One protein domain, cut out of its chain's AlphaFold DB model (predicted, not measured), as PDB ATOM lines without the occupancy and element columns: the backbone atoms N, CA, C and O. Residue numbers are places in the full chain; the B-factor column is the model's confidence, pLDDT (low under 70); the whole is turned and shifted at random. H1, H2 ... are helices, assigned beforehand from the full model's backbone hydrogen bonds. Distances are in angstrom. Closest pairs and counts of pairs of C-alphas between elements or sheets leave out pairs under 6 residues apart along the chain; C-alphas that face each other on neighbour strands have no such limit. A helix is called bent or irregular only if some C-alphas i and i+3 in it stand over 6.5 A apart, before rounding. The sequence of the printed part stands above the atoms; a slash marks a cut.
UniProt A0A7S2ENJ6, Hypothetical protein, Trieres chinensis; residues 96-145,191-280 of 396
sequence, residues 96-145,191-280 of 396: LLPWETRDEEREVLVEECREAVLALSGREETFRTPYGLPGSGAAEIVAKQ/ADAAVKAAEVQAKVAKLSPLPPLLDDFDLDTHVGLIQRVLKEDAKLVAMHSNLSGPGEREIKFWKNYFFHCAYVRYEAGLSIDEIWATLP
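Overview. This is residues 96 to 145 and 191 to 280 of the 396 residues of the protein "Hypothetical protein" of Trieres chinensis (UniProt A0A7S2ENJ6). One long helix, H7, runs through the middle of the domain, with H1 beside its last part, H2 against its first half to middle, and H5 crossing it on another side with H6 next to H5. H3 and H4 lie off on the side of H7 away from H5, a loosely joined pair. The printed part has 140 residues with seven named helices, H1 to H7 in order, and no named strand; the class is all helix. The whole is compact, with a radius of gyration of the C-alphas of 15.2 A and spans of 46 by 36 by 27 A.

Arrangement. H1, residues 108 to 121, touches residues 260 to 268 of H7, residues 248 to 268, with C-alphas 117 and 261 closest at 6.0 A. They run opposite ways at a shallow tilt of 34 degrees, only just short of steep. H2, residues 125 to 128, touches residues 253 to 260 of H7, with C-alphas 127 and 253 closest at 5.5 A. H3, residues 138 to 145, is close to but not clearly touching H4, residues 191 to 206; C-alphas 138 and 193 are closest at 6.9 A. H3 and H4 are both apart from H7. H5, residues 219 to 232, is close to but not clearly touching H7, at a steep tilt of 65 degrees; C-alphas 219 and 251 are closest at 6.4 A. H6, residues 234 to 243, only just touches H1, with 3 pairs of C-alphas within 8 A, through residue 121 of H1 alone; C-alphas 121 and 236 are closest at 5.1 A. In H4, H6 and H7 every O i to N i+4 pair is within hydrogen-bond range; the counts are 9 of 10 in H1, 3 of 4 in H3 and 8 of 10 in H5, and H2 is too short for such a pair.

Along the chain. H1 begins at C-alpha 108 (44.201, -11.313, -5.065) and is 21.9 A long; it is only just irregular, with C-alphas 108 and 111 6.6 A apart. H2 is 5.3 A long and H3 11.3 A. H4, 22.6 A long, begins at C-alpha 191 (33.252, -43.298, 13.726). H5, 19.1 A, is irregular, with C-alphas 221 and 224 7.4 A apart. H6 is 14.4 A long. H7, 30.3 A, ends at C-alpha 268 (44.960, -20.029, 0.352).

Size, cuts and confidence. The two C-alphas farthest apart, of Gln 145 and Pro 280, are 47.9 A apart. Residues 146 to 190 are not printed; C-alphas 145 and 191 are 16.7 A apart across this cut. The link from H4 to H5, 12 residues, is long. The mean pLDDT of the printed part is 84.5; 26 residues are under 70, among them residues 131 to 145 and 207 to 213.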
ATOM      1  N   LEU A  96      54.762  -6.416   7.336       93.44
ATOM      2  CA  LEU A  96      53.762  -7.268   6.678       93.44
ATOM      3  C   LEU A  96      52.794  -7.893   7.676       93.44
ATOM      4  O   LEU A  96      53.206  -8.586   8.602       93.44
ATOM      5  N   LEU A  97      51.493  -7.712   7.461       96.00
ATOM      6  CA  LEU A  97      50.473  -8.400   8.249       96.00
ATOM      7  C   LEU A  97      50.409  -9.902   7.909       96.00
ATOM      8  O   LEU A  97      50.770 -10.308   6.805       96.00
ATOM      9  N   PRO A  98      49.870 -10.755   8.804       95.25
ATOM     10  CA  PRO A  98      49.855 -12.206   8.603       95.25
ATOM     11  C   PRO A  98      49.075 -12.685   7.370       95.25
ATOM     12  O   PRO A  98      49.226 -13.833   6.966       95.25
ATOM     13  N   TRP A  99      48.234 -11.847   6.770       96.19
ATOM     14  CA  TRP A  99      47.489 -12.133   5.537       96.19
ATOM     15  C   TRP A  99      48.062 -11.434   4.299       96.19
ATOM     16  O   TRP A  99      47.631 -11.736   3.192       96.19
ATOM     17  N   GLU A 100      49.025 -10.523   4.457       95.62
ATOM     18  CA  GLU A 100      49.660  -9.814   3.342       95.62
ATOM     19  C   GLU A 100      50.733 -10.685   2.672       95.62
ATOM     20  O   GLU A 100      51.274 -11.621   3.268       95.62
ATOM     21  N   THR A 101      51.033 -10.400   1.410       94.44
ATOM     22  CA  THR A 101      52.050 -11.105   0.619       94.44
ATOM     23  C   THR A 101      52.967 -10.091  -0.043       94.44
ATOM     24  O   THR A 101      52.526  -8.997  -0.398       94.44
ATOM     25  N   ARG A 102      54.242 -10.446  -0.222       92.94
ATOM     26  CA  ARG A 102      55.175  -9.642  -1.038       92.94
ATOM     27  C   ARG A 102      55.004  -9.886  -2.542       92.94
ATOM     28  O   ARG A 102      55.534  -9.123  -3.344       92.94
ATOM     29  N   ASP A 103      54.318 -10.963  -2.914       93.06
ATOM     30  CA  ASP A 103      54.085 -11.360  -4.303       93.06
ATOM     31  C   ASP A 103      52.846 -10.652  -4.877       93.06
ATOM     32  O   ASP A 103      51.713 -10.999  -4.531       93.06
ATOM     33  N   GLU A 104      53.065  -9.680  -5.769       93.81
ATOM     34  CA  GLU A 104      52.010  -8.909  -6.448       93.81
ATOM     35  C   GLU A 104      51.022  -9.814  -7.209       93.81
ATOM     36  O   GLU A 104      49.832  -9.514  -7.288       93.81
ATOM     37  N   GLU A 105      51.465 -10.968  -7.727       93.69
ATOM     38  CA  GLU A 105      50.581 -11.887  -8.459       93.69
ATOM     39  C   GLU A 105      49.584 -12.597  -7.532       93.69
ATOM     40  O   GLU A 105      48.499 -13.005  -7.959       93.69
ATOM     41  N   ARG A 106      49.931 -12.725  -6.247       93.25
ATOM     42  CA  ARG A 106      49.105 -13.370  -5.217       93.25
ATOM     43  C   ARG A 106      48.333 -12.375  -4.360       93.25
ATOM     44  O   ARG A 106      47.629 -12.802  -3.447       93.25
ATOM     45  N   GLU A 107      48.402 -11.080  -4.664       94.94
ATOM     46  CA  GLU A 107      47.676 -10.036  -3.935       94.94
ATOM     47  C   GLU A 107      46.154 -10.284  -3.938       94.94
ATOM     48  O   GLU A 107      45.467 -10.012  -2.959       94.94
ATOM     49  N   VAL A 108      45.623 -10.925  -4.987       95.69
ATOM     50  CA  VAL A 108      44.201 -11.313  -5.065       95.69
ATOM     51  C   VAL A 108      43.760 -12.270  -3.945       95.69
ATOM     52  O   VAL A 108      42.587 -12.281  -3.578       95.69
ATOM     53  N   LEU A 109      44.686 -13.052  -3.382       95.00
ATOM     54  CA  LEU A 109      44.420 -14.006  -2.300       95.00
ATOM     55  C   LEU A 109      44.479 -13.346  -0.914       95.00
ATOM     56  O   LEU A 109      44.052 -13.952   0.070       95.00
ATOM     57  N   VAL A 110      44.994 -12.114  -0.820       95.94
ATOM     58  CA  VAL A 110      45.170 -11.391   0.450       95.94
ATOM     59  C   VAL A 110      43.830 -11.117   1.111       95.94
ATOM     60  O   VAL A 110      43.704 -11.336   2.311       95.94
ATOM     61  N   GLU A 111      42.816 -10.690   0.355       96.56
ATOM     62  CA  GLU A 111      41.498 -10.387   0.929       96.56
ATOM     63  C   GLU A 111      40.800 -11.652   1.454       96.56
ATOM     64  O   GLU A 111      40.274 -11.649   2.567       96.56
ATOM     65  N   GLU A 112      40.874 -12.769   0.721       95.81
ATOM     66  CA  GLU A 112      40.325 -14.055   1.181       95.81
ATOM     67  C   GLU A 112      41.055 -14.555   2.439       95.81
ATOM     68  O   GLU A 112      40.424 -14.947   3.427       95.81
ATOM     69  N   CYS A 113      42.390 -14.475   2.450       96.25
ATOM     70  CA  CYS A 113      43.193 -14.844   3.611       96.25
ATOM     71  C   CYS A 113      42.919 -13.920   4.808       96.25
ATOM     72  O   CYS A 113      42.850 -14.390   5.946       96.25
ATOM     73  N   ARG A 114      42.734 -12.616   4.576       97.12
ATOM     74  CA  ARG A 114      42.424 -11.621   5.608       97.12
ATOM     75  C   ARG A 114      41.097 -11.932   6.280       97.12
ATOM     76  O   ARG A 114      41.044 -11.996   7.507       97.12
ATOM     77  N   GLU A 115      40.040 -12.155   5.504       97.19
ATOM     78  CA  GLU A 115      38.726 -12.506   6.049       97.19
ATOM     79  C   GLU A 115      38.780 -13.811   6.849       97.19
ATOM     80  O   GLU A 115      38.231 -13.888   7.953       97.19
ATOM     81  N   ALA A 116      39.490 -14.819   6.338       96.19
ATOM     82  CA  ALA A 116      39.658 -16.091   7.025       96.19
ATOM     83  C   ALA A 116      40.430 -15.942   8.350       96.19
ATOM     84  O   ALA A 116      40.006 -16.512   9.358       96.19
ATOM     85  N   VAL A 117      41.501 -15.141   8.392       95.69
ATOM     86  CA  VAL A 117      42.260 -14.868   9.626       95.69
ATOM     87  C   VAL A 117      41.431 -14.062  10.630       95.69
ATOM     88  O   VAL A 117      41.367 -14.434  11.801       95.69
ATOM     89  N   LEU A 118      40.709 -13.029  10.192       96.44
ATOM     90  CA  LEU A 118      39.803 -12.268  11.066       96.44
ATOM     91  C   LEU A 118      38.632 -13.123  11.584       96.44
ATOM     92  O   LEU A 118      38.070 -12.857  12.646       96.44
ATOM     93  N   ALA A 119      38.246 -14.177  10.864       96.31
ATOM     94  CA  ALA A 119      37.264 -15.139  11.352       96.31
ATOM     95  C   ALA A 119      37.831 -16.068  12.444       96.31
ATOM     96  O   ALA A 119      37.049 -16.597  13.241       96.31
ATOM     97  N   LEU A 120      39.156 -16.267  12.505       94.00
ATOM     98  CA  LEU A 120      39.811 -17.051  13.557       94.00
ATOM     99  C   LEU A 120      39.779 -16.334  14.906       94.00
ATOM    100  O   LEU A 120      39.556 -16.982  15.926       94.00
ATOM    101  N   SER A 121      39.944 -15.009  14.933       94.25
ATOM    102  CA  SER A 121      39.966 -14.253  16.193       94.25
ATOM    103  C   SER A 121      38.644 -14.294  16.956       94.25
ATOM    104  O   SER A 121      38.624 -14.178  18.179       94.25
ATOM    105  N   GLY A 122      37.534 -14.535  16.255       93.50
ATOM    106  CA  GLY A 122      36.225 -14.750  16.867       93.50
ATOM    107  C   GLY A 122      36.032 -16.133  17.498       93.50
ATOM    108  O   GLY A 122      35.002 -16.356  18.131       93.50
ATOM    109  N   ARG A 123      36.967 -17.077  17.316       93.25
ATOM    110  CA  ARG A 123      36.848 -18.460  17.797       93.25
ATOM    111  C   ARG A 123      37.788 -18.689  18.971       93.25
ATOM    112  O   ARG A 123      39.003 -18.734  18.826       93.25
ATOM    113  N   GLU A 124      37.220 -18.909  20.149       91.19
ATOM    114  CA  GLU A 124      37.997 -19.169  21.366       91.19
ATOM    115  C   GLU A 124      38.846 -20.451  21.293       91.19
ATOM    116  O   GLU A 124      39.940 -20.531  21.858       91.19
ATOM    117  N   GLU A 125      38.375 -21.441  20.539       88.25
ATOM    118  CA  GLU A 125      39.044 -22.731  20.351       88.25
ATOM    119  C   GLU A 125      40.424 -22.599  19.689       88.25
ATOM    120  O   GLU A 125      41.337 -23.364  20.009       88.25
ATOM    121  N   THR A 126      40.596 -21.589  18.832       87.88
ATOM    122  CA  THR A 126      41.856 -21.265  18.144       87.88
ATOM    123  C   THR A 126      42.975 -20.917  19.131       87.88
ATOM    124  O   THR A 126      44.146 -21.126  18.838       87.88
ATOM    125  N   PHE A 127      42.636 -20.426  20.326       90.12
ATOM    126  CA  PHE A 127      43.626 -19.982  21.311       90.12
ATOM    127  C   PHE A 127      43.906 -21.023  22.394       90.12
ATOM    128  O   PHE A 127      45.021 -21.100  22.914       90.12
ATOM    129  N   ARG A 128      42.902 -21.832  22.751       85.00
ATOM    130  CA  ARG A 128      42.991 -22.779  23.874       85.00
ATOM    131  C   ARG A 128      43.673 -24.091  23.516       85.00
ATOM    132  O   ARG A 128      44.253 -24.729  24.395       85.00
ATOM    133  N   THR A 129      43.578 -24.512  22.261       76.75
ATOM    134  CA  THR A 129      43.971 -25.863  21.864       76.75
ATOM    135  C   THR A 129      45.373 -25.842  21.262       76.75
ATOM    136  O   THR A 129      45.552 -25.232  20.211       76.75
ATOM    137  N   PRO A 130      46.379 -26.496  21.870       71.88
ATOM    138  CA  PRO A 130      47.695 -26.597  21.253       71.88
ATOM    139  C   PRO A 130      47.575 -27.363  19.928       71.88
ATOM    140  O   PRO A 130      47.247 -28.550  19.924       71.88
ATOM    141  N   TYR A 131      47.819 -26.667  18.814       64.69
ATOM    142  CA  TYR A 131      47.890 -27.219  17.452       64.69
ATOM    143  C   TYR A 131      46.617 -27.925  16.935       64.69
ATOM    144  O   TYR A 131      46.677 -28.733  16.007       64.69
ATOM    145  N   GLY A 132      45.444 -27.637  17.509       57.72
ATOM    146  CA  GLY A 132      44.181 -28.225  17.055       57.72
ATOM    147  C   GLY A 132      43.648 -27.514  15.812       57.72
ATOM    148  O   GLY A 132      43.094 -26.433  15.944       57.72
ATOM    149  N   LEU A 133      43.791 -28.096  14.612       55.69
ATOM    150  CA  LEU A 133      43.269 -27.488  13.375       55.69
ATOM    151  C   LEU A 133      41.776 -27.110  13.511       55.69
ATOM    152  O   LEU A 133      40.982 -27.959  13.931       55.69
ATOM    153  N   PRO A 134      41.363 -25.881  13.136       54.81
ATOM    154  CA  PRO A 134      39.970 -25.458  13.212       54.81
ATOM    155  C   PRO A 134      39.122 -26.360  12.305       54.81
ATOM    156  O   PRO A 134      39.379 -26.469  11.111       54.81
ATOM    157  N   GLY A 135      38.134 -27.051  12.879       54.94
ATOM    158  CA  GLY A 135      37.323 -28.067  12.183       54.94
ATOM    159  C   GLY A 135      37.699 -29.520  12.504       54.94
ATOM    160  O   GLY A 135      36.946 -30.440  12.172       54.94
ATOM    161  N   SER A 136      38.798 -29.739  13.230       51.66
ATOM    162  CA  SER A 136      39.048 -30.977  13.967       51.66
ATOM    163  C   SER A 136      38.036 -31.068  15.108       51.66
ATOM    164  O   SER A 136      38.268 -30.572  16.206       51.66
ATOM    165  N   GLY A 137      36.879 -31.684  14.860       49.44
ATOM    166  CA  GLY A 137      35.793 -31.833  15.842       49.44
ATOM    167  C   GLY A 137      36.167 -32.557  17.149       49.44
ATOM    168  O   GLY A 137      35.289 -32.824  17.958       49.44
ATOM    169  N   ALA A 138      37.443 -32.877  17.386       49.22
ATOM    170  CA  ALA A 138      37.943 -33.421  18.641       49.22
ATOM    171  C   ALA A 138      37.761 -32.453  19.829       49.22
ATOM    172  O   ALA A 138      37.467 -32.910  20.930       49.22
ATOM    173  N   ALA A 139      37.878 -31.134  19.621       51.81
ATOM    174  CA  ALA A 139      37.672 -30.150  20.690       51.81
ATOM    175  C   ALA A 139      36.181 -29.969  21.040       51.81
ATOM    176  O   ALA A 139      35.815 -29.948  22.217       51.81
ATOM    177  N   GLU A 140      35.306 -29.947  20.027       49.53
ATOM    178  CA  GLU A 140      33.854 -29.792  20.208       49.53
ATOM    179  C   GLU A 140      33.233 -30.977  20.977       49.53
ATOM    180  O   GLU A 140      32.284 -30.804  21.743       49.53
ATOM    181  N   ILE A 141      33.795 -32.185  20.835       52.84
ATOM    182  CA  ILE A 141      33.331 -33.385  21.552       52.84
ATOM    183  C   ILE A 141      33.645 -33.302  23.055       52.84
ATOM    184  O   ILE A 141      32.817 -33.708  23.870       52.84
ATOM    185  N   VAL A 142      34.790 -32.726  23.439       55.47
ATOM    186  CA  VAL A 142      35.156 -32.551  24.857       55.47
ATOM    187  C   VAL A 142      34.348 -31.418  25.499       55.47
ATOM    188  O   VAL A 142      33.918 -31.546  26.646       55.47
ATOM    189  N   ALA A 143      34.077 -30.337  24.762       56.09
ATOM    190  CA  ALA A 143      33.231 -29.246  25.245       56.09
ATOM    191  C   ALA A 143      31.775 -29.701  25.466       56.09
ATOM    192  O   ALA A 143      31.208 -29.447  26.529       56.09
ATOM    193  N   LYS A 144      31.198 -30.468  24.527       55.75
ATOM    194  CA  LYS A 144      29.830 -31.000  24.659       55.75
ATOM    195  C   LYS A 144      29.675 -32.047  25.762       55.75
ATOM    196  O   LYS A 144      28.614 -32.098  26.374       55.75
ATOM    197  N   GLN A 145      30.709 -32.835  26.068       53.62
ATOM    198  CA  GLN A 145      30.652 -33.762  27.208       53.62
ATOM    199  C   GLN A 145      30.537 -33.035  28.553       53.62
ATOM    200  O   GLN A 145      29.882 -33.543  29.461       53.62
ATOM    201  N   ALA A 191      32.701 -43.010  15.049       80.12
ATOM    202  CA  ALA A 191      33.252 -43.298  13.726       80.12
ATOM    203  C   ALA A 191      33.458 -42.020  12.890       80.12
ATOM    204  O   ALA A 191      34.539 -41.822  12.333       80.12
ATOM    205  N   ASP A 192      32.471 -41.115  12.868       75.56
ATOM    206  CA  ASP A 192      32.576 -39.832  12.157       75.56
ATOM    207  C   ASP A 192      33.708 -38.951  12.731       75.56
ATOM    208  O   ASP A 192      34.426 -38.276  11.986       75.56
ATOM    209  N   ALA A 193      33.911 -38.979  14.054       74.25
ATOM    210  CA  ALA A 193      34.992 -38.249  14.715       74.25
ATOM    211  C   ALA A 193      36.381 -38.804  14.351       74.25
ATOM    212  O   ALA A 193      37.302 -38.030  14.077       74.25
ATOM    213  N   ALA A 194      36.528 -40.130  14.298       75.81
ATOM    214  CA  ALA A 194      37.788 -40.779  13.941       75.81
ATOM    215  C   ALA A 194      38.202 -40.489  12.488       75.81
ATOM    216  O   ALA A 194      39.377 -40.227  12.228       75.81
ATOM    217  N   VAL A 195      37.246 -40.470  11.549       80.19
ATOM    218  CA  VAL A 195      37.517 -40.129  10.140       80.19
ATOM    219  C   VAL A 195      38.001 -38.682  10.013       80.19
ATOM    220  O   VAL A 195      39.009 -38.434   9.352       80.19
ATOM    221  N   LYS A 196      37.355 -37.733  10.704       75.38
ATOM    222  CA  LYS A 196      37.791 -36.327  10.717       75.38
ATOM    223  C   LYS A 196      39.169 -36.150  11.355       75.38
ATOM    224  O   LYS A 196      39.989 -35.407  10.826       75.38
ATOM    225  N   ALA A 197      39.447 -36.849  12.456       71.75
ATOM    226  CA  ALA A 197      40.754 -36.800  13.110       71.75
ATOM    227  C   ALA A 197      41.875 -37.338  12.201       71.75
ATOM    228  O   ALA A 197      42.955 -36.754  12.152       71.75
ATOM    229  N   ALA A 198      41.610 -38.406  11.441       77.06
ATOM    230  CA  ALA A 198      42.562 -38.952  10.476       77.06
ATOM    231  C   ALA A 198      42.800 -38.000   9.289       77.06
ATOM    232  O   ALA A 198      43.942 -37.831   8.868       77.06
ATOM    233  N   GLU A 199      41.758 -37.335   8.776       77.06
ATOM    234  CA  GLU A 199      41.902 -36.321   7.721       77.06
ATOM    235  C   GLU A 199      42.726 -35.120   8.208       77.06
ATOM    236  O   GLU A 199      43.627 -34.654   7.511       77.06
ATOM    237  N   VAL A 200      42.470 -34.661   9.434       67.94
ATOM    238  CA  VAL A 200      43.243 -33.609  10.104       67.94
ATOM    239  C   VAL A 200      44.699 -34.032  10.249       67.94
ATOM    240  O   VAL A 200      45.580 -33.286   9.840       67.94
ATOM    241  N   GLN A 201      44.975 -35.239  10.749       68.88
ATOM    242  CA  GLN A 201      46.345 -35.743  10.850       68.88
ATOM    243  C   GLN A 201      47.020 -35.876   9.484       68.88
ATOM    244  O   GLN A 201      48.208 -35.595   9.383       68.88
ATOM    245  N   ALA A 202      46.292 -36.240   8.428       79.00
ATOM    246  CA  ALA A 202      46.834 -36.282   7.073       79.00
ATOM    247  C   ALA A 202      47.154 -34.875   6.538       79.00
ATOM    248  O   ALA A 202      48.186 -34.695   5.893       79.00
ATOM    249  N   LYS A 203      46.325 -33.866   6.839       72.94
ATOM    250  CA  LYS A 203      46.607 -32.455   6.515       72.94
ATOM    251  C   LYS A 203      47.794 -31.922   7.315       72.94
ATOM    252  O   LYS A 203      48.686 -31.327   6.724       72.94
ATOM    253  N   VAL A 204      47.875 -32.223   8.611       68.38
ATOM    254  CA  VAL A 204      49.037 -31.901   9.459       68.38
ATOM    255  C   VAL A 204      50.296 -32.616   8.963       68.38
ATOM    256  O   VAL A 204      51.361 -32.017   8.922       68.38
ATOM    257  N   ALA A 205      50.193 -33.869   8.522       74.06
ATOM    258  CA  ALA A 205      51.317 -34.610   7.955       74.06
ATOM    259  C   ALA A 205      51.725 -34.079   6.572       74.06
ATOM    260  O   ALA A 205      52.900 -34.108   6.220       74.06
ATOM    261  N   LYS A 206      50.787 -33.550   5.782       75.19
ATOM    262  CA  LYS A 206      51.097 -32.841   4.531       75.19
ATOM    263  C   LYS A 206      51.775 -31.497   4.799       75.19
ATOM    264  O   LYS A 206      52.631 -31.073   4.032       75.19
ATOM    265  N   LEU A 207      51.438 -30.902   5.934       65.94
ATOM    266  CA  LEU A 207      52.138 -29.795   6.557       65.94
ATOM    267  C   LEU A 207      53.330 -30.261   7.400       65.94
ATOM    268  O   LEU A 207      53.831 -29.464   8.164       65.94
ATOM    269  N   SER A 208      53.820 -31.505   7.307       54.84
ATOM    270  CA  SER A 208      54.982 -31.944   8.099       54.84
ATOM    271  C   SER A 208      56.338 -31.334   7.719       54.84
ATOM    272  O   SER A 208      57.273 -31.539   8.490       54.84
ATOM    273  N   PRO A 209      56.493 -30.517   6.656       61.84
ATOM    274  CA  PRO A 209      57.549 -29.518   6.649       61.84
ATOM    275  C   PRO A 209      57.077 -28.210   7.307       61.84
ATOM    276  O   PRO A 209      57.506 -27.143   6.889       61.84
ATOM    277  N   LEU A 210      56.175 -28.268   8.299       59.25
ATOM    278  CA  LEU A 210      55.872 -27.170   9.215       59.25
ATOM    279  C   LEU A 210      57.226 -26.813   9.799       59.25
ATOM    280  O   LEU A 210      57.831 -27.659  10.466       59.25
ATOM    281  N   PRO A 211      57.762 -25.644   9.444       55.28
ATOM    282  CA  PRO A 211      59.152 -25.380   9.709       55.28
ATOM    283  C   PRO A 211      59.434 -25.479  11.216       55.28
ATOM    284  O   PRO A 211      58.551 -25.159  12.019       55.28
ATOM    285  N   PRO A 212      60.671 -25.813  11.625       67.50
ATOM    286  CA  PRO A 212      61.122 -25.677  13.020       67.50
ATOM    287  C   PRO A 212      60.927 -24.256  13.604       67.50
ATOM    288  O   PRO A 212      61.138 -24.030  14.788       67.50
ATOM    289  N   LEU A 213      60.452 -23.305  12.792       68.88
ATOM    290  CA  LEU A 213      60.103 -21.926  13.130       68.88
ATOM    291  C   LEU A 213      59.131 -21.791  14.317       68.88
ATOM    292  O   LEU A 213      59.196 -20.799  15.033       68.88
ATOM    293  N   LEU A 214      58.244 -22.765  14.564       79.56
ATOM    294  CA  LEU A 214      57.338 -22.716  15.727       79.56
ATOM    295  C   LEU A 214      58.025 -23.071  17.050       79.56
ATOM    296  O   LEU A 214      57.601 -22.590  18.110       79.56
ATOM    297  N   ASP A 215      59.066 -23.902  16.999       84.75
ATOM    298  CA  ASP A 215      59.838 -24.268  18.185       84.75
ATOM    299  C   ASP A 215      60.638 -23.051  18.666       84.75
ATOM    300  O   ASP A 215      60.564 -22.699  19.849       84.75
ATOM    301  N   ASP A 216      61.234 -22.325  17.716       87.31
ATOM    302  CA  ASP A 216      62.072 -21.140  17.932       87.31
ATOM    303  C   ASP A 216      61.296 -19.804  17.946       87.31
ATOM    304  O   ASP A 216      61.898 -18.736  17.848       87.31
ATOM    305  N   PHE A 217      59.960 -19.819  18.064       90.56
ATOM    306  CA  PHE A 217      59.176 -18.576  18.120       90.56
ATOM    307  C   PHE A 217      59.572 -17.733  19.339       90.56
ATOM    308  O   PHE A 217      59.308 -18.103  20.490       90.56
ATOM    309  N   ASP A 218      60.152 -16.575  19.047       92.00
ATOM    310  CA  ASP A 218      60.515 -15.539  20.002       92.00
ATOM    311  C   ASP A 218      59.444 -14.442  19.990       92.00
ATOM    312  O   ASP A 218      59.200 -13.808  18.955       92.00
ATOM    313  N   LEU A 219      58.796 -14.231  21.139       94.00
ATOM    314  CA  LEU A 219      57.745 -13.226  21.281       94.00
ATOM    315  C   LEU A 219      58.293 -11.831  20.976       94.00
ATOM    316  O   LEU A 219      57.638 -11.086  20.250       94.00
ATOM    317  N   ASP A 220      59.506 -11.523  21.443       92.88
ATOM    318  CA  ASP A 220      60.122 -10.195  21.335       92.88
ATOM    319  C   ASP A 220      60.350  -9.789  19.875       92.88
ATOM    320  O   ASP A 220      60.128  -8.639  19.489       92.88
ATOM    321  N   THR A 221      60.697 -10.763  19.031       92.31
ATOM    322  CA  THR A 221      60.879 -10.551  17.588       92.31
ATOM    323  C   THR A 221      59.542 -10.273  16.882       92.31
ATOM    324  O   THR A 221      59.500  -9.534  15.902       92.31
ATOM    325  N   HIS A 222      58.423 -10.798  17.397       93.62
ATOM    326  CA  HIS A 222      57.096 -10.666  16.781       93.62
ATOM    327  C   HIS A 222      56.230  -9.550  17.389       93.62
ATOM    328  O   HIS A 222      55.125  -9.316  16.896       93.62
ATOM    329  N   VAL A 223      56.695  -8.826  18.416       94.69
ATOM    330  CA  VAL A 223      55.905  -7.769  19.085       94.69
ATOM    331  C   VAL A 223      55.404  -6.712  18.097       94.69
ATOM    332  O   VAL A 223      54.239  -6.320  18.166       94.69
ATOM    333  N   GLY A 224      56.240  -6.274  17.150       94.06
ATOM    334  CA  GLY A 224      55.848  -5.260  16.162       94.06
ATOM    335  C   GLY A 224      54.704  -5.730  15.256       94.06
ATOM    336  O   GLY A 224      53.729  -5.005  15.042       94.06
ATOM    337  N   LEU A 225      54.773  -6.982  14.796       95.12
ATOM    338  CA  LEU A 225      53.708  -7.623  14.026       95.12
ATOM    339  C   LEU A 225      52.425  -7.754  14.857       95.12
ATOM    340  O   LEU A 225      51.347  -7.361  14.411       95.12
ATOM    341  N   ILE A 226      52.546  -8.249  16.091       96.12
ATOM    342  CA  ILE A 226      51.435  -8.408  17.037       96.12
ATOM    343  C   ILE A 226      50.700  -7.080  17.254       96.12
ATOM    344  O   ILE A 226      49.474  -7.033  17.149       96.12
ATOM    345  N   GLN A 227      51.428  -5.990  17.498       96.62
ATOM    346  CA  GLN A 227      50.841  -4.663  17.701       96.62
ATOM    347  C   GLN A 227      50.027  -4.201  16.489       96.62
ATOM    348  O   GLN A 227      48.941  -3.637  16.652       96.62
ATOM    349  N   ARG A 228      50.509  -4.463  15.267       96.31
ATOM    350  CA  ARG A 228      49.762  -4.131  14.046       96.31
ATOM    351  C   ARG A 228      48.512  -4.983  13.880       96.31
ATOM    352  O   ARG A 228      47.464  -4.437  13.552       96.31
ATOM    353  N   VAL A 229      48.593  -6.285  14.148       96.88
ATOM    354  CA  VAL A 229      47.422  -7.176  14.082       96.88
ATOM    355  C   VAL A 229      46.359  -6.743  15.093       96.88
ATOM    356  O   VAL A 229      45.190  -6.632  14.736       96.88
ATOM    357  N   LEU A 230      46.756  -6.428  16.328       97.19
ATOM    358  CA  LEU A 230      45.843  -5.942  17.368       97.19
ATOM    359  C   LEU A 230      45.187  -4.601  17.004       97.19
ATOM    360  O   LEU A 230      44.056  -4.344  17.406       97.19
ATOM    361  N   LYS A 231      45.868  -3.751  16.229       97.81
ATOM    362  CA  LYS A 231      45.298  -2.491  15.736       97.81
ATOM    363  C   LYS A 231      44.182  -2.713  14.710       97.81
ATOM    364  O   LYS A 231      43.217  -1.953  14.699       97.81
ATOM    365  N   GLU A 232      44.320  -3.728  13.862       97.50
ATOM    366  CA  GLU A 232      43.343  -4.063  12.820       97.50
ATOM    367  C   GLU A 232      42.184  -4.925  13.352       97.50
ATOM    368  O   GLU A 232      41.053  -4.798  12.880       97.50
ATOM    369  N   ASP A 233      42.432  -5.780  14.349       97.88
ATOM    370  CA  ASP A 233      41.453  -6.736  14.869       97.88
ATOM    371  C   ASP A 233      41.061  -6.470  16.333       97.88
ATOM    372  O   ASP A 233      41.651  -6.983  17.289       97.88
ATOM    373  N   ALA A 234      39.967  -5.724  16.513       97.81
ATOM    374  CA  ALA A 234      39.408  -5.430  17.832       97.81
ATOM    375  C   ALA A 234      38.892  -6.675  18.586       97.81
ATOM    376  O   ALA A 234      38.832  -6.663  19.819       97.81
ATOM    377  N   LYS A 235      38.510  -7.753  17.885       97.38
ATOM    378  CA  LYS A 235      38.065  -8.993  18.545       97.38
ATOM    379  C   LYS A 235      39.256  -9.723  19.139       97.38
ATOM    380  O   LYS A 235      39.168 -10.204  20.268       97.38
ATOM    381  N   LEU A 236      40.375  -9.746  18.416       96.81
ATOM    382  CA  LEU A 236      41.619 -10.309  18.922       96.81
ATOM    383  C   LEU A 236      42.090  -9.579  20.183       96.81
ATOM    384  O   LEU A 236      42.513 -10.243  21.123       96.81
ATOM    385  N   VAL A 237      41.943  -8.250  20.251       97.50
ATOM    386  CA  VAL A 237      42.240  -7.465  21.467       97.50
ATOM    387  C   VAL A 237      41.402  -7.940  22.655       97.50
ATOM    388  O   VAL A 237      41.952  -8.203  23.722       97.50
ATOM    389  N   ALA A 238      40.089  -8.113  22.472       96.81
ATOM    390  CA  ALA A 238      39.212  -8.608  23.535       96.81
ATOM    391  C   ALA A 238      39.594 -10.032  23.987       96.81
ATOM    392  O   ALA A 238      39.570 -10.348  25.178       96.81
ATOM    393  N   MET A 239      39.985 -10.895  23.047       95.19
ATOM    394  CA  MET A 239      40.437 -12.255  23.354       95.19
ATOM    395  C   MET A 239      41.795 -12.269  24.054       95.19
ATOM    396  O   MET A 239      41.970 -13.017  25.016       95.19
ATOM    397  N   HIS A 240      42.728 -11.417  23.629       95.25
ATOM    398  CA  HIS A 240      44.029 -11.241  24.270       95.25
ATOM    399  C   HIS A 240      43.853 -10.742  25.707       95.25
ATOM    400  O   HIS A 240      44.396 -11.364  26.611       95.25
ATOM    401  N   SER A 241      42.986  -9.759  25.972       95.12
ATOM    402  CA  SER A 241      42.724  -9.316  27.352       95.12
ATOM    403  C   SER A 241      42.096 -10.394  28.245       95.12
ATOM    404  O   SER A 241      42.305 -10.388  29.455       95.12
ATOM    405  N   ASN A 242      41.327 -11.321  27.664       94.06
ATOM    406  CA  ASN A 242      40.624 -12.366  28.415       94.06
ATOM    407  C   ASN A 242      41.475 -13.624  28.648       94.06
ATOM    408  O   ASN A 242      41.322 -14.296  29.669       94.06
ATOM    409  N   LEU A 243      42.319 -13.985  27.679       88.19
ATOM    410  CA  LEU A 243      43.032 -15.265  27.648       88.19
ATOM    411  C   LEU A 243      44.543 -15.114  27.818       88.19
ATOM    412  O   LEU A 243      45.196 -16.067  28.257       88.19
ATOM    413  N   SER A 244      45.102 -13.949  27.486       84.75
ATOM    414  CA  SER A 244      46.526 -13.693  27.650       84.75
ATOM    415  C   SER A 244      46.815 -13.397  29.115       84.75
ATOM    416  O   SER A 244      46.409 -12.384  29.681       84.75
ATOM    417  N   GLY A 245      47.491 -14.340  29.764       89.06
ATOM    418  CA  GLY A 245      48.140 -14.094  31.045       89.06
ATOM    419  C   GLY A 245      49.620 -13.787  30.824       89.06
ATOM    420  O   GLY A 245      50.179 -14.264  29.838       89.06
ATOM    421  N   PRO A 246      50.286 -13.092  31.761       90.88
ATOM    422  CA  PRO A 246      51.697 -12.749  31.613       90.88
ATOM    423  C   PRO A 246      52.580 -14.000  31.460       90.88
ATOM    424  O   PRO A 246      52.303 -15.049  32.058       90.88
ATOM    425  N   GLY A 247      53.657 -13.872  30.679       91.31
ATOM    426  CA  GLY A 247      54.704 -14.886  30.517       91.31
ATOM    427  C   GLY A 247      54.340 -16.015  29.546       91.31
ATOM    428  O   GLY A 247      53.891 -15.783  28.428       91.31
ATOM    429  N   GLU A 248      54.532 -17.271  29.960       90.19
ATOM    430  CA  GLU A 248      54.390 -18.442  29.073       90.19
ATOM    431  C   GLU A 248      52.993 -18.622  28.462       90.19
ATOM    432  O   GLU A 248      52.851 -19.248  27.408       90.19
ATOM    433  N   ARG A 249      51.944 -18.124  29.129       91.25
ATOM    434  CA  ARG A 249      50.569 -18.222  28.614       91.25
ATOM    435  C   ARG A 249      50.378 -17.351  27.380       91.25
ATOM    436  O   ARG A 249      49.788 -17.826  26.415       91.25
ATOM    437  N   GLU A 250      50.923 -16.142  27.396       94.44
ATOM    438  CA  GLU A 250      50.936 -15.248  26.242       94.44
ATOM    439  C   GLU A 250      51.730 -15.846  25.075       94.44
ATOM    440  O   GLU A 250      51.248 -15.871  23.944       94.44
ATOM    441  N   ILE A 251      52.900 -16.432  25.349       93.75
ATOM    442  CA  ILE A 251      53.703 -17.095  24.311       93.75
ATOM    443  C   ILE A 251      52.898 -18.220  23.646       93.75
ATOM    444  O   ILE A 251      52.860 -18.314  22.422       93.75
ATOM    445  N   LYS A 252      52.210 -19.061  24.429       92.06
ATOM    446  CA  LYS A 252      51.350 -20.132  23.891       92.06
ATOM    447  C   LYS A 252      50.160 -19.583  23.102       92.06
ATOM    448  O   LYS A 252      49.832 -20.139  22.057       92.06
ATOM    449  N   PHE A 253      49.542 -18.505  23.582       94.81
ATOM    450  CA  PHE A 253      48.447 -17.821  22.891       94.81
ATOM    451  C   PHE A 253      48.883 -17.369  21.491       94.81
ATOM    452  O   PHE A 253      48.238 -17.725  20.503       94.81
ATOM    453  N   TRP A 254      50.016 -16.668  21.396       95.38
ATOM    454  CA  TRP A 254      50.538 -16.182  20.120       95.38
ATOM    455  C   TRP A 254      51.034 -17.312  19.222       95.38
ATOM    456  O   TRP A 254      50.695 -17.321  18.041       95.38
ATOM    457  N   LYS A 255      51.738 -18.312  19.770       93.19
ATOM    458  CA  LYS A 255      52.141 -19.516  19.021       93.19
ATOM    459  C   LYS A 255      50.941 -20.193  18.356       93.19
ATOM    460  O   LYS A 255      50.993 -20.487  17.163       93.19
ATOM    461  N   ASN A 256      49.850 -20.399  19.098       92.56
ATOM    462  CA  ASN A 256      48.629 -21.006  18.561       92.56
ATOM    463  C   ASN A 256      47.984 -20.118  17.485       92.56
ATOM    464  O   ASN A 256      47.621 -20.605  16.415       92.56
ATOM    465  N   TYR A 257      47.887 -18.809  17.729       94.69
ATOM    466  CA  TYR A 257      47.320 -17.869  16.763       94.69
ATOM    467  C   TYR A 257      48.106 -17.836  15.441       94.69
ATOM    468  O   TYR A 257      47.522 -18.015  14.370       94.69
ATOM    469  N   PHE A 258      49.433 -17.680  15.500       94.38
ATOM    470  CA  PHE A 258      50.285 -17.642  14.309       94.38
ATOM    471  C   PHE A 258      50.340 -18.986  13.581       94.38
ATOM    472  O   PHE A 258      50.387 -19.006  12.353       94.38
ATOM    473  N   PHE A 259      50.250 -20.107  14.302       92.12
ATOM    474  CA  PHE A 259      50.083 -21.424  13.689       92.12
ATOM    475  C   PHE A 259      48.818 -21.486  12.821       92.12
ATOM    476  O   PHE A 259      48.864 -21.936  11.676       92.12
ATOM    477  N   HIS A 260      47.690 -20.990  13.332       92.25
ATOM    478  CA  HIS A 260      46.447 -20.964  12.566       92.25
ATOM    479  C   HIS A 260      46.482 -19.968  11.405       92.25
ATOM    480  O   HIS A 260      45.954 -20.276  10.339       92.25
ATOM    481  N   CYS A 261      47.163 -18.831  11.561       93.81
ATOM    482  CA  CYS A 261      47.408 -17.909  10.451       93.81
ATOM    483  C   CYS A 261      48.229 -18.581   9.341       93.81
ATOM    484  O   CYS A 261      47.842 -18.534   8.176       93.81
ATOM    485  N   ALA A 262      49.320 -19.266   9.698       92.00
ATOM    486  CA  ALA A 262      50.144 -20.017   8.753       92.00
ATOM    487  C   ALA A 262      49.339 -21.109   8.030       92.00
ATOM    488  O   ALA A 262      49.481 -21.285   6.820       92.00
ATOM    489  N   TYR A 263      48.456 -21.803   8.750       90.12
ATOM    490  CA  TYR A 263      47.563 -22.798   8.162       90.12
ATOM    491  C   TYR A 263      46.609 -22.185   7.127       90.12
ATOM    492  O   TYR A 263      46.499 -22.697   6.016       90.12
ATOM    493  N   VAL A 264      45.953 -21.073   7.469       93.69
ATOM    494  CA  VAL A 264      45.035 -20.376   6.555       93.69
ATOM    495  C   VAL A 264      45.776 -19.862   5.319       93.69
ATOM    496  O   VAL A 264      45.295 -20.058   4.205       93.69
ATOM    497  N   ARG A 265      46.978 -19.291   5.486       93.75
ATOM    498  CA  ARG A 265      47.839 -18.894   4.358       93.75
ATOM    499  C   ARG A 265      48.133 -20.068   3.434       93.75
ATOM    500  O   ARG A 265      48.008 -19.942   2.219       93.75
ATOM    501  N   TYR A 266      48.504 -21.209   4.007       91.31
ATOM    502  CA  TYR A 266      48.792 -22.410   3.235       91.31
ATOM    503  C   TYR A 266      47.573 -22.899   2.450       91.31
ATOM    504  O   TYR A 266      47.708 -23.233   1.274       91.31
ATOM    505  N   GLU A 267      46.386 -22.920   3.065       90.94
ATOM    506  CA  GLU A 267      45.151 -23.298   2.366       90.94
ATOM    507  C   GLU A 267      44.805 -22.325   1.232       90.94
ATOM    508  O   GLU A 267      44.350 -22.770   0.179       90.94
ATOM    509  N   ALA A 268      45.097 -21.033   1.403       93.19
ATOM    510  CA  ALA A 268      44.960 -20.029   0.352       93.19
ATOM    511  C   ALA A 268      46.035 -20.147  -0.751       93.19
ATOM    512  O   ALA A 268      45.917 -19.511  -1.793       93.19
ATOM    513  N   GLY A 269      47.084 -20.955  -0.559       91.25
ATOM    514  CA  GLY A 269      48.203 -21.073  -1.498       91.25
ATOM    515  C   GLY A 269      49.255 -19.965  -1.363       91.25
ATOM    516  O   GLY A 269      50.057 -19.763  -2.278       91.25
ATOM    517  N   LEU A 270      49.279 -19.248  -0.240       92.81
ATOM    518  CA  LEU A 270      50.336 -18.301   0.114       92.81
ATOM    519  C   LEU A 270      51.507 -19.021   0.792       92.81
ATOM    520  O   LEU A 270      51.350 -20.083   1.398       92.81
ATOM    521  N   SER A 271      52.703 -18.441   0.683       90.25
ATOM    522  CA  SER A 271      53.876 -18.992   1.359       90.25
ATOM    523  C   SER A 271      53.760 -18.776   2.876       90.25
ATOM    524  O   SER A 271      53.306 -17.727   3.347       90.25
ATOM    525  N   ILE A 272      54.139 -19.796   3.649       90.12
ATOM    526  CA  ILE A 272      54.195 -19.702   5.115       90.12
ATOM    527  C   ILE A 272      55.428 -18.889   5.524       90.12
ATOM    528  O   ILE A 272      55.337 -18.063   6.425       90.12
ATOM    529  N   ASP A 273      56.551 -19.084   4.833       87.75
ATOM    530  CA  ASP A 273      57.844 -18.518   5.222       87.75
ATOM    531  C   ASP A 273      57.844 -16.986   5.254       87.75
ATOM    532  O   ASP A 273      58.550 -16.406   6.065       87.75
ATOM    533  N   GLU A 274      57.020 -16.304   4.456       86.94
ATOM    534  CA  GLU A 274      56.964 -14.835   4.436       86.94
ATOM    535  C   GLU A 274      56.639 -14.188   5.788       86.94
ATOM    536  O   GLU A 274      57.155 -13.111   6.074       86.94
ATOM    537  N   ILE A 275      55.818 -14.835   6.619       86.69
ATOM    538  CA  ILE A 275      55.411 -14.296   7.930       86.69
ATOM    539  C   ILE A 275      56.305 -14.786   9.082       86.69
ATOM    540  O   ILE A 275      56.088 -14.395  10.225       86.69
ATOM    541  N   TRP A 276      57.293 -15.639   8.787       85.62
ATOM    542  CA  TRP A 276      58.232 -16.218   9.762       85.62
ATOM    543  C   TRP A 276      59.705 -15.974   9.414       85.62
ATOM    544  O   TRP A 276      60.589 -16.233  10.231       85.62
ATOM    545  N   ALA A 277      59.998 -15.522   8.196       81.06
ATOM    546  CA  ALA A 277      61.351 -15.308   7.725       81.06
ATOM    547  C   ALA A 277      61.968 -14.128   8.474       81.06
ATOM    548  O   ALA A 277      61.708 -12.966   8.183       81.06
ATOM    549  N   THR A 278      62.843 -14.457   9.420       73.94
ATOM    550  CA  THR A 278      63.732 -13.503  10.093       73.94
ATOM    551  C   THR A 278      64.844 -13.009   9.177       73.94
ATOM    552  O   THR A 278      65.519 -12.030   9.491       73.94
ATOM    553  N   LEU A 279      65.066 -13.688   8.044       71.62
ATOM    554  CA  LEU A 279      66.045 -13.234   7.077       71.62
ATOM    555  C   LEU A 279      65.482 -12.038   6.306       71.62
ATOM    556  O   LEU A 279      64.397 -12.149   5.724       71.62
ATOM    557  N   PRO A 280      66.239 -10.926   6.231       67.88
ATOM    558  CA  PRO A 280      65.880  -9.840   5.343       67.88
ATOM    559  C   PRO A 280      65.728 -10.413   3.930       67.88
ATOM    560  O   PRO A 280      66.535 -11.264   3.528       67.88
TER     561      PRO A 280